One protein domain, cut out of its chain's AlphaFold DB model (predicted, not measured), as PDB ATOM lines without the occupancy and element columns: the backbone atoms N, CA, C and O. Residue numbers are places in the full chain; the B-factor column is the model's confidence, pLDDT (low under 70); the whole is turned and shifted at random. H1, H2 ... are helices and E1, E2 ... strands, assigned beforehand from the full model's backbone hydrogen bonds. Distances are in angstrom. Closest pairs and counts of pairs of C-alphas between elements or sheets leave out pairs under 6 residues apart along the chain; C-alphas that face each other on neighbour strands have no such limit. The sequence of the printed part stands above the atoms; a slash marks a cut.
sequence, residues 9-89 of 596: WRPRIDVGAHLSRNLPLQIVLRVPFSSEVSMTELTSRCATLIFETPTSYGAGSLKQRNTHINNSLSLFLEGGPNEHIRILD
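This is residues 9 to 89 of the 596 residues of an uncharacterized protein of Serendipita vermifera MAFF 305830 (UniProt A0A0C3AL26). A small parallel sheet, E1 E2 E3, has long helix H3 running back past it, with H1 and H2 near one end. Residues 58 to 64 stick out at the other. The 81 printed residues, with H1 E1 H2 E2 H3 E3, are mixed in class and compact, the radius of gyration of the C-alphas 13.1 A, the spans 41 by 24 by 22 A.

E2, residues 46 to 52, is parallel to E1, residues 25 to 30, and E3, residues 86 to 89; N 29 and O 50, and N 49 and O 86, are each 2.7 A apart. H1, residues 9 to 19, H2, residues 40 to 43, and H3, residues 62 to 77, only graze the sheet. E1, H2, E2 and E2, H3, E3 are right-handed strand-helix-strand units, parallel neighbours with a helix between. In H1 and H3 every O i to N i+4 pair is within hydrogen-bond range.

H1 begins at C-alpha 9 (10.720, 29.921, -28.718); E3 ends at C-alpha 89 (16.394, 12.249, -20.912). H3 is 22.4 A long.

The printed part has no cut; pLDDT is under 70 at residues 54 to 64, 79 to 81 and 89.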
ATOM      1  N   TRP A   9      10.420  31.346 -28.540       86.88
ATOM      2  CA  TRP A   9      10.720  29.921 -28.718       86.88
ATOM      3  C   TRP A   9      10.407  29.422 -30.134       86.88
ATOM      4  O   TRP A   9      11.220  28.740 -30.760       86.88
ATOM      5  N   ARG A  10       9.253  29.820 -30.680       86.25
ATOM      6  CA  ARG A  10       8.780  29.386 -31.999       86.25
ATOM      7  C   ARG A  10       9.648  29.921 -33.149       86.25
ATOM      8  O   ARG A  10      10.165  29.096 -33.899       86.25
ATOM      9  N   PRO A  11       9.919  31.240 -33.259       87.12
ATOM     10  CA  PRO A  11      10.871  31.757 -34.242       87.12
ATOM     11  C   PRO A  11      12.240  31.068 -34.200       87.12
ATOM     12  O   PRO A  11      12.811  30.779 -35.250       87.12
ATOM     13  N   ARG A  12      12.772  30.771 -33.003       85.38
ATOM     14  CA  ARG A  12      14.069  30.086 -32.861       85.38
ATOM     15  C   ARG A  12      14.045  28.672 -33.427       85.38
ATOM     16  O   ARG A  12      15.006  28.262 -34.079       85.38
ATOM     17  N   ILE A  13      12.961  27.939 -33.207       85.44
ATOM     18  CA  ILE A  13      12.811  26.592 -33.752       85.44
ATOM     19  C   ILE A  13      12.626  26.623 -35.262       85.44
ATOM     20  O   ILE A  13      13.296  25.855 -35.946       85.44
ATOM     21  N   ASP A  14      11.785  27.516 -35.783       85.00
ATOM     22  CA  ASP A  14      11.550  27.634 -37.224       85.00
ATOM     23  C   ASP A  14      12.863  27.958 -37.950       85.00
ATOM     24  O   ASP A  14      13.214  27.314 -38.941       85.00
ATOM     25  N   VAL A  15      13.661  28.886 -37.404       85.38
ATOM     26  CA  VAL A  15      15.008  29.190 -37.911       85.38
ATOM     27  C   VAL A  15      15.926  27.974 -37.800       85.38
ATOM     28  O   VAL A  15      16.595  27.635 -38.773       85.38
ATOM     29  N   GLY A  16      15.955  27.278 -36.662       82.62
ATOM     30  CA  GLY A  16      16.777  26.078 -36.480       82.62
ATOM     31  C   GLY A  16      16.432  24.960 -37.470       82.62
ATOM     32  O   GLY A  16      17.318  24.411 -38.124       82.62
ATOM     33  N   ALA A  17      15.142  24.671 -37.642       83.38
ATOM     34  CA  ALA A  17      14.626  23.703 -38.604       83.38
ATOM     35  C   ALA A  17      14.938  24.109 -40.047       83.38
ATOM     36  O   ALA A  17      15.247  23.266 -40.894       83.38
ATOM     37  N   HIS A  18      14.890  25.405 -40.334       83.38
ATOM     38  CA  HIS A  18      15.223  25.953 -41.636       83.38
ATOM     39  C   HIS A  18      16.727  25.928 -41.938       83.38
ATOM     40  O   HIS A  18      17.123  25.708 -43.081       83.38
ATOM     41  N   LEU A  19      17.586  26.128 -40.941       80.81
ATOM     42  CA  LEU A  19      19.036  26.013 -41.104       80.81
ATOM     43  C   LEU A  19      19.467  24.555 -41.303       80.81
ATOM     44  O   LEU A  19      20.434  24.284 -42.009       80.81
ATOM     45  N   SER A  20      18.711  23.605 -40.755       80.12
ATOM     46  CA  SER A  20      18.996  22.173 -40.845       80.12
ATOM     47  C   SER A  20      18.322  21.467 -42.025       80.12
ATOM     48  O   SER A  20      18.245  20.248 -41.983       80.12
ATOM     49  N   ARG A  21      17.810  22.181 -43.047       72.62
ATOM     50  CA  ARG A  21      16.923  21.707 -44.151       72.62
ATOM     51  C   ARG A  21      17.094  20.251 -44.643       72.62
ATOM     52  O   ARG A  21      16.099  19.666 -45.049       72.62
ATOM     53  N   ASN A  22      18.296  19.670 -44.593       78.69
ATOM     54  CA  ASN A  22      18.600  18.306 -45.056       78.69
ATOM     55  C   ASN A  22      19.159  17.355 -43.976       78.69
ATOM     56  O   ASN A  22      19.637  16.273 -44.307       78.69
ATOM     57  N   LEU A  23      19.157  17.754 -42.705       80.50
ATOM     58  CA  LEU A  23      19.667  16.966 -41.587       80.50
ATOM     59  C   LEU A  23      18.521  16.547 -40.656       80.50
ATOM     60  O   LEU A  23      17.591  17.340 -40.445       80.50
ATOM     61  N   PRO A  24      18.588  15.331 -40.082       81.88
ATOM     62  CA  PRO A  24      17.684  14.930 -39.016       81.88
ATOM     63  C   PRO A  24      17.812  15.877 -37.821       81.88
ATOM     64  O   PRO A  24      18.916  16.280 -37.446       81.88
ATOM     65  N   LEU A  25      16.681  16.244 -37.226       86.06
ATOM     66  CA  LEU A  25      16.640  17.140 -36.079       86.06
ATOM     67  C   LEU A  25      16.889  16.377 -34.778       86.06
ATOM     68  O   LEU A  25      16.270  15.343 -34.515       86.06
ATOM     69  N   GLN A  26      17.747  16.959 -33.943       87.81
ATOM     70  CA  GLN A  26      17.820  16.671 -32.519       87.81
ATOM     71  C   GLN A  26      17.137  17.815 -31.774       87.81
ATOM     72  O   GLN A  26      17.546  18.976 -31.873       87.81
ATOM     73  N   ILE A  27      16.067  17.498 -31.061       87.75
ATOM     74  CA  ILE A  27      15.213  18.470 -30.397       87.75
ATOM     75  C   ILE A  27      15.331  18.264 -28.898       87.75
ATOM     76  O   ILE A  27      15.111  17.168 -28.407       87.75
ATOM     77  N   VAL A  28      15.666  19.329 -28.179       88.19
ATOM     78  CA  VAL A  28      15.591  19.370 -26.716       88.19
ATOM     79  C   VAL A  28      14.260  20.013 -26.337       88.19
ATOM     80  O   VAL A  28      14.050  21.158 -26.725       88.19
ATOM     81  N   LEU A  29      13.379  19.303 -25.637       88.50
ATOM     82  CA  LEU A  29      12.045  19.711 -25.206       88.50
ATOM     83  C   LEU A  29      12.031  19.970 -23.702       88.50
ATOM     84  O   LEU A  29      12.152  19.046 -22.903       88.50
ATOM     85  N   ARG A  30      11.829  21.217 -23.293       87.00
ATOM     86  CA  ARG A  30      11.657  21.538 -21.882       87.00
ATOM     87  C   ARG A  30      10.262  21.115 -21.418       87.00
ATOM     88  O   ARG A  30       9.271  21.393 -22.084       87.00
ATOM     89  N   VAL A  31      10.192  20.430 -20.280       82.38
ATOM     90  CA  VAL A  31       8.943  19.965 -19.657       82.38
ATOM     91  C   VAL A  31       8.621  20.845 -18.440       82.38
ATOM     92  O   VAL A  31       9.519  21.103 -17.644       82.38
ATOM     93  N   PRO A  32       7.362  21.255 -18.207       84.69
ATOM     94  CA  PRO A  32       6.178  20.949 -19.000       84.69
ATOM     95  C   PRO A  32       6.155  21.730 -20.314       84.69
ATOM     96  O   PRO A  32       6.498  22.902 -20.333       84.69
ATOM     97  N   PHE A  33       5.702  21.064 -21.372       85.12
ATOM     98  CA  PHE A  33       5.328  21.672 -22.641       85.12
ATOM     99  C   PHE A  33       3.801  21.671 -22.733       85.12
ATOM    100  O   PHE A  33       3.156  20.638 -22.537       85.12
ATOM    101  N   SER A  34       3.229  22.839 -22.981       86.62
ATOM    102  CA  SER A  34       1.792  23.126 -22.909       86.62
ATOM    103  C   SER A  34       1.246  23.848 -24.141       86.62
ATOM    104  O   SER A  34       0.049  24.116 -24.222       86.62
ATOM    105  N   SER A  35       2.111  24.167 -25.101       81.75
ATOM    106  CA  SER A  35       1.737  24.818 -26.349       81.75
ATOM    107  C   SER A  35       0.762  23.970 -27.175       81.75
ATOM    108  O   SER A  35       1.031  22.808 -27.470       81.75
ATOM    109  N   GLU A  36      -0.330  24.587 -27.628       82.19
ATOM    110  CA  GLU A  36      -1.296  24.002 -28.578       82.19
ATOM    111  C   GLU A  36      -0.832  24.115 -30.043       82.19
ATOM    112  O   GLU A  36      -1.553  23.781 -30.987       82.19
ATOM    113  N   VAL A  37       0.371  24.645 -30.272       83.06
ATOM    114  CA  VAL A  37       0.935  24.766 -31.614       83.06
ATOM    115  C   VAL A  37       1.297  23.379 -32.137       83.06
ATOM    116  O   VAL A  37       2.127  22.692 -31.550       83.06
ATOM    117  N   SER A  38       0.734  23.011 -33.290       82.75
ATOM    118  CA  SER A  38       1.100  21.781 -33.999       82.75
ATOM    119  C   SER A  38       2.608  21.718 -34.265       82.75
ATOM    120  O   SER A  38       3.190  22.626 -34.862       82.75
ATOM    121  N   MET A  39       3.215  20.604 -33.856       86.44
ATOM    122  CA  MET A  39       4.641  20.317 -34.038       86.44
ATOM    123  C   MET A  39       4.901  19.369 -35.215       86.44
ATOM    124  O   MET A  39       6.019  18.889 -35.380       86.44
ATOM    125  N   THR A  40       3.896  19.106 -36.058       84.00
ATOM    126  CA  THR A  40       3.933  18.079 -37.114       84.00
ATOM    127  C   THR A  40       5.091  18.264 -38.104       84.00
ATOM    128  O   THR A  40       5.729  17.295 -38.514       84.00
ATOM    129  N   GLU A  41       5.419  19.509 -38.463       83.06
ATOM    130  CA  GLU A  41       6.554  19.803 -39.349       83.06
ATOM    131  C   GLU A  41       7.895  19.415 -38.705       83.06
ATOM    132  O   GLU A  41       8.768  18.838 -39.356       83.06
ATOM    133  N   LEU A  42       8.040  19.662 -37.404       85.44
ATOM    134  CA  LEU A  42       9.258  19.373 -36.654       85.44
ATOM    135  C   LEU A  42       9.387  17.890 -36.334       85.44
ATOM    136  O   LEU A  42      10.465  17.327 -36.508       85.44
ATOM    137  N   THR A  43       8.297  17.247 -35.912       85.25
ATOM    138  CA  THR A  43       8.273  15.810 -35.620       85.25
ATOM    139  C   THR A  43       8.576  14.987 -36.859       85.25
ATOM    140  O   THR A  43       9.373  14.062 -36.766       85.25
ATOM    141  N   SER A  44       8.084  15.387 -38.038       83.19
ATOM    142  CA  SER A  44       8.386  14.699 -39.304       83.19
ATOM    143  C   SER A  44       9.879  14.616 -39.644       83.19
ATOM    144  O   SER A  44      10.299  13.752 -40.413       83.19
ATOM    145  N   ARG A  45      10.690  15.511 -39.069       84.56
ATOM    146  CA  ARG A  45      12.141  15.596 -39.275       84.56
ATOM    147  C   ARG A  45      12.939  15.264 -38.019       84.56
ATOM    148  O   ARG A  45      14.169  15.271 -38.068       84.56
ATOM    149  N   CYS A  46      12.268  15.012 -36.902       85.75
ATOM    150  CA  CYS A  46      12.899  14.688 -35.638       85.75
ATOM    151  C   CYS A  46      13.434  13.258 -35.698       85.75
ATOM    152  O   CYS A  46      12.691  12.321 -35.967       85.75
ATOM    153  N   ALA A  47      14.729  13.084 -35.449       83.38
ATOM    154  CA  ALA A  47      15.307  11.764 -35.209       83.38
ATOM    155  C   ALA A  47      15.505  11.509 -33.715       83.38
ATOM    156  O   ALA A  47      15.520  10.366 -33.266       83.38
ATOM    157  N   THR A  48      15.693  12.564 -32.921       83.31
ATOM    158  CA  THR A  48      15.937  12.439 -31.485       83.31
ATOM    159  C   THR A  48      15.276  13.581 -30.730       83.31
ATOM    160  O   THR A  48      15.547  14.747 -30.996       83.31
ATOM    161  N   LEU A  49      14.438  13.229 -29.765       85.31
ATOM    162  CA  LEU A  49      13.781  14.108 -28.819       85.31
ATOM    163  C   LEU A  49      14.388  13.874 -27.433       85.31
ATOM    164  O   LEU A  49      14.182  12.833 -26.822       85.31
ATOM    165  N   ILE A  50      15.147  14.838 -26.943       84.31
ATOM    166  CA  ILE A  50      15.643  14.885 -25.570       84.31
ATOM    167  C   ILE A  50      14.652  15.721 -24.777       84.31
ATOM    168  O   ILE A  50      14.332  16.808 -25.236       84.31
ATOM    169  N   PHE A  51      14.172  15.288 -23.617       81.31
ATOM    170  CA  PHE A  51      13.389  16.171 -22.754       81.31
ATOM    171  C   PHE A  51      14.193  16.633 -21.542       81.31
ATOM    172  O   PHE A  51      14.953  15.870 -20.966       81.31
ATOM    173  N   GLU A  52      14.009  17.882 -21.133       80.50
ATOM    174  CA  GLU A  52      14.679  18.478 -19.979       80.50
ATOM    175  C   GLU A  52      13.640  18.906 -18.945       80.50
ATOM    176  O   GLU A  52      12.743  19.704 -19.227       80.50
ATOM    177  N   THR A  53      13.756  18.392 -17.721       72.81
ATOM    178  CA  THR A  53      12.920  18.839 -16.600       72.81
ATOM    179  C   THR A  53      13.664  19.888 -15.767       72.81
ATOM    180  O   THR A  53      14.791  19.616 -15.349       72.81
ATOM    181  N   PRO A  54      13.059  21.049 -15.454       66.81
ATOM    182  CA  PRO A  54      13.657  22.067 -14.602       66.81
ATOM    183  C   PRO A  54      14.069  21.501 -13.241       66.81
ATOM    184  O   PRO A  54      13.293  20.801 -12.590       66.81
ATOM    185  N   THR A  55      15.250  21.890 -12.760       57.66
ATOM    186  CA  THR A  55      15.764  21.541 -11.422       57.66
ATOM    187  C   THR A  55      14.842  22.000 -10.283       57.66
ATOM    188  O   THR A  55      14.854  21.428  -9.197       57.66
ATOM    189  N   SER A  56      13.976  22.989 -10.533       53.03
ATOM    190  CA  SER A  56      12.984  23.512  -9.589       53.03
ATOM    191  C   SER A  56      11.759  22.612  -9.363       53.03
ATOM    192  O   SER A  56      10.937  22.932  -8.508       53.03
ATOM    193  N   TYR A  57      11.621  21.477 -10.061       53.19
ATOM    194  CA  TYR A  57      10.538  20.502  -9.822       53.19
ATOM    195  C   TYR A  57      10.705  19.670  -8.527       53.19
ATOM    196  O   TYR A  57       9.936  18.739  -8.281       53.19
ATOM    197  N   GLY A  58      11.674  20.019  -7.672       45.66
ATOM    198  CA  GLY A  58      12.127  19.281  -6.486       45.66
ATOM    199  C   GLY A  58      11.165  19.136  -5.294       45.66
ATOM    200  O   GLY A  58      11.635  18.896  -4.189       45.66
ATOM    201  N   ALA A  59       9.846  19.260  -5.468       43.41
ATOM    202  CA  ALA A  59       8.881  19.043  -4.375       43.41
ATOM    203  C   ALA A  59       7.567  18.338  -4.780       43.41
ATOM    204  O   ALA A  59       6.703  18.120  -3.931       43.41
ATOM    205  N   GLY A  60       7.385  17.983  -6.058       55.16
ATOM    206  CA  GLY A  60       6.191  17.267  -6.528       55.16
ATOM    207  C   GLY A  60       6.295  15.751  -6.339       55.16
ATOM    208  O   GLY A  60       7.389  15.188  -6.344       55.16
ATOM    209  N   SER A  61       5.155  15.059  -6.220       63.91
ATOM    210  CA  SER A  61       5.154  13.587  -6.248       63.91
ATOM    211  C   SER A  61       5.682  13.084  -7.601       63.91
ATOM    212  O   SER A  61       5.338  13.639  -8.647       63.91
ATOM    213  N   LEU A  62       6.474  12.008  -7.603       63.69
ATOM    214  CA  LEU A  62       7.050  11.407  -8.819       63.69
ATOM    215  C   LEU A  62       5.984  11.126  -9.900       63.69
ATOM    216  O   LEU A  62       6.203  11.324 -11.092       63.69
ATOM    217  N   LYS A  63       4.772  10.774  -9.454       64.69
ATOM    218  CA  LYS A  63       3.586  10.582 -10.293       64.69
ATOM    219  C   LYS A  63       3.197  11.839 -11.083       64.69
ATOM    220  O   LYS A  63       2.933  11.737 -12.274       64.69
ATOM    221  N   GLN A  64       3.189  13.015 -10.451       69.06
ATOM    222  CA  GLN A  64       2.858  14.280 -11.122       69.06
ATOM    223  C   GLN A  64       3.906  14.655 -12.172       69.06
ATOM    224  O   GLN A  64       3.543  15.068 -13.272       69.06
ATOM    225  N   ARG A  65       5.197  14.461 -11.866       71.69
ATOM    226  CA  ARG A  65       6.287  14.677 -12.831       71.69
ATOM    227  C   ARG A  65       6.097  13.802 -14.073       71.69
ATOM    228  O   ARG A  65       6.128  14.320 -15.186       71.69
ATOM    229  N   ASN A  66       5.808  12.515 -13.884       70.25
ATOM    230  CA  ASN A  66       5.570  11.576 -14.983       70.25
ATOM    231  C   ASN A  66       4.341  11.958 -15.821       70.25
ATOM    232  O   ASN A  66       4.392  11.898 -17.047       70.25
ATOM    233  N   THR A  67       3.257  12.418 -15.187       73.62
ATOM    234  CA  THR A  67       2.088  12.941 -15.908       73.62
ATOM    235  C   THR A  67       2.446  14.156 -16.768       73.62
ATOM    236  O   THR A  67       2.053  14.206 -17.930       73.62
ATOM    237  N   HIS A  68       3.224  15.112 -16.250       78.19
ATOM    238  CA  HIS A  68       3.652  16.275 -17.035       78.19
ATOM    239  C   HIS A  68       4.521  15.889 -18.232       78.19
ATOM    240  O   HIS A  68       4.301  16.419 -19.319       78.19
ATOM    241  N   ILE A  69       5.460  14.955 -18.057       77.75
ATOM    242  CA  ILE A  69       6.303  14.451 -19.152       77.75
ATOM    243  C   ILE A  69       5.435  13.782 -20.221       77.75
ATOM    244  O   ILE A  69       5.503  14.174 -21.381       77.75
ATOM    245  N   ASN A  70       4.570  12.837 -19.841       76.50
ATOM    246  CA  ASN A  70       3.719  12.118 -20.796       76.50
ATOM    247  C   ASN A  70       2.784  13.057 -21.563       76.50
ATOM    248  O   ASN A  70       2.640  12.914 -22.776       76.50
ATOM    249  N   ASN A  71       2.190  14.042 -20.887       81.31
ATOM    250  CA  ASN A  71       1.346  15.038 -21.542       81.31
ATOM    251  C   ASN A  71       2.161  15.899 -22.519       81.31
ATOM    252  O   ASN A  71       1.733  16.103 -23.649       81.31
ATOM    253  N   SER A  72       3.357  16.334 -22.113       86.12
ATOM    254  CA  SER A  72       4.262  17.136 -22.952       86.12
ATOM    255  C   SER A  72       4.691  16.379 -24.207       86.12
ATOM    256  O   SER A  72       4.657  16.926 -25.305       86.12
ATOM    257  N   LEU A  73       5.062  15.104 -24.055       82.88
ATOM    258  CA  LEU A  73       5.432  14.234 -25.169       82.88
ATOM    259  C   LEU A  73       4.239  13.956 -26.083       82.88
ATOM    260  O   LEU A  73       4.395  13.996 -27.297       82.88
ATOM    261  N   SER A  74       3.053  13.720 -25.515       82.69
ATOM    262  CA  SER A  74       1.832  13.480 -26.293       82.69
ATOM    263  C   SER A  74       1.490  14.686 -27.159       82.69
ATOM    264  O   SER A  74       1.263  14.514 -28.350       82.69
ATOM    265  N   LEU A  75       1.535  15.893 -26.583       86.12
ATOM    266  CA  LEU A  75       1.312  17.150 -27.301       86.12
ATOM    267  C   LEU A  75       2.380  17.388 -28.372       86.12
ATOM    268  O   LEU A  75       2.069  17.747 -29.504       86.12
ATOM    269  N   PHE A  76       3.654  17.160 -28.040       85.81
ATOM    270  CA  PHE A  76       4.744  17.371 -28.988       85.81
ATOM    271  C   PHE A  76       4.682  16.395 -30.168       85.81
ATOM    272  O   PHE A  76       4.974  16.775 -31.295       85.81
ATOM    273  N   LEU A  77       4.324  15.136 -29.920       84.38
ATOM    274  CA  LEU A  77       4.303  14.071 -30.926       84.38
ATOM    275  C   LEU A  77       2.962  13.968 -31.666       84.38
ATOM    276  O   LEU A  77       2.819  13.130 -32.558       84.38
ATOM    277  N   GLU A  78       1.991  14.815 -31.326       82.44
ATOM    278  CA  GLU A  78       0.646  14.771 -31.885       82.44
ATOM    279  C   GLU A  78       0.644  14.994 -33.409       82.44
ATOM    280  O   GLU A  78       1.211  15.953 -33.944       82.44
ATOM    281  N   GLY A  79      -0.011  14.082 -34.136       67.38
ATOM    282  CA  GLY A  79      -0.268  14.208 -35.574       67.38
ATOM    283  C   GLY A  79       0.943  14.036 -36.502       67.38
ATOM    284  O   GLY A  79       0.781  14.199 -37.711       67.38
ATOM    285  N   GLY A  80       2.135  13.713 -35.986       66.75
ATOM    286  CA  GLY A  80       3.342  13.453 -36.784       66.75
ATOM    287  C   GLY A  80       3.794  11.987 -36.767       66.75
ATOM    288  O   GLY A  80       3.421  11.244 -35.858       66.75
ATOM    289  N   PRO A  81       4.612  11.543 -37.743       68.62
ATOM    290  CA  PRO A  81       5.222  10.218 -37.699       68.62
ATOM    291  C   PRO A  81       6.219  10.171 -36.535       68.62
ATOM    292  O   PRO A  81       7.267  10.810 -36.573       68.62
ATOM    293  N   ASN A  82       5.873   9.440 -35.478       74.19
ATOM    294  CA  ASN A  82       6.662   9.367 -34.249       74.19
ATOM    295  C   ASN A  82       7.452   8.059 -34.107       74.19
ATOM    296  O   ASN A  82       8.394   8.008 -33.325       74.19
ATOM    297  N   GLU A  83       7.152   7.039 -34.910       71.50
ATOM    298  CA  GLU A  83       7.772   5.706 -34.850       71.50
ATOM    299  C   GLU A  83       9.298   5.702 -35.031       71.50
ATOM    300  O   GLU A  83       9.966   4.738 -34.664       71.50
ATOM    301  N   HIS A  84       9.865   6.766 -35.602       72.25
ATOM    302  CA  HIS A  84      11.306   6.909 -35.838       72.25
ATOM    303  C   HIS A  84      11.989   7.857 -34.844       72.25
ATOM    304  O   HIS A  84      13.204   8.047 -34.910       72.25
ATOM    305  N   ILE A  85      11.227   8.469 -33.932       78.69
ATOM    306  CA  ILE A  85      11.740   9.451 -32.979       78.69
ATOM    307  C   ILE A  85      12.281   8.723 -31.749       78.69
ATOM    308  O   ILE A  85      11.539   8.113 -30.974       78.69
ATOM    309  N   ARG A  86      13.592   8.848 -31.532       75.38
ATOM    310  CA  ARG A  86      14.262   8.390 -30.312       75.38
ATOM    311  C   ARG A  86      13.974   9.361 -29.170       75.38
ATOM    312  O   ARG A  86      14.265  10.541 -29.314       75.38
ATOM    313  N   ILE A  87      13.459   8.881 -28.039       77.88
ATOM    314  CA  ILE A  87      13.173   9.722 -26.866       77.88
ATOM    315  C   ILE A  87      14.239   9.485 -25.785       77.88
ATOM    316  O   ILE A  87      14.502   8.337 -25.422       77.88
ATOM    317  N   LEU A  88      14.861  10.564 -25.301       72.50
ATOM    318  CA  LEU A  88      15.988  10.582 -24.359       72.50
ATOM    319  C   LEU A  88      15.742  11.561 -23.200       72.50
ATOM    320  O   LEU A  88      15.014  12.537 -23.364       72.50
ATOM    321  N   ASP A  89      16.385  11.323 -22.056       69.50
ATOM    322  CA  ASP A  89      16.394  12.249 -20.912       69.50
ATOM    323  C   ASP A  89      17.535  13.276 -21.034       69.50
ATOM    324  O   ASP A  89      18.564  13.030 -21.667       69.50
TER     325      ASP A  89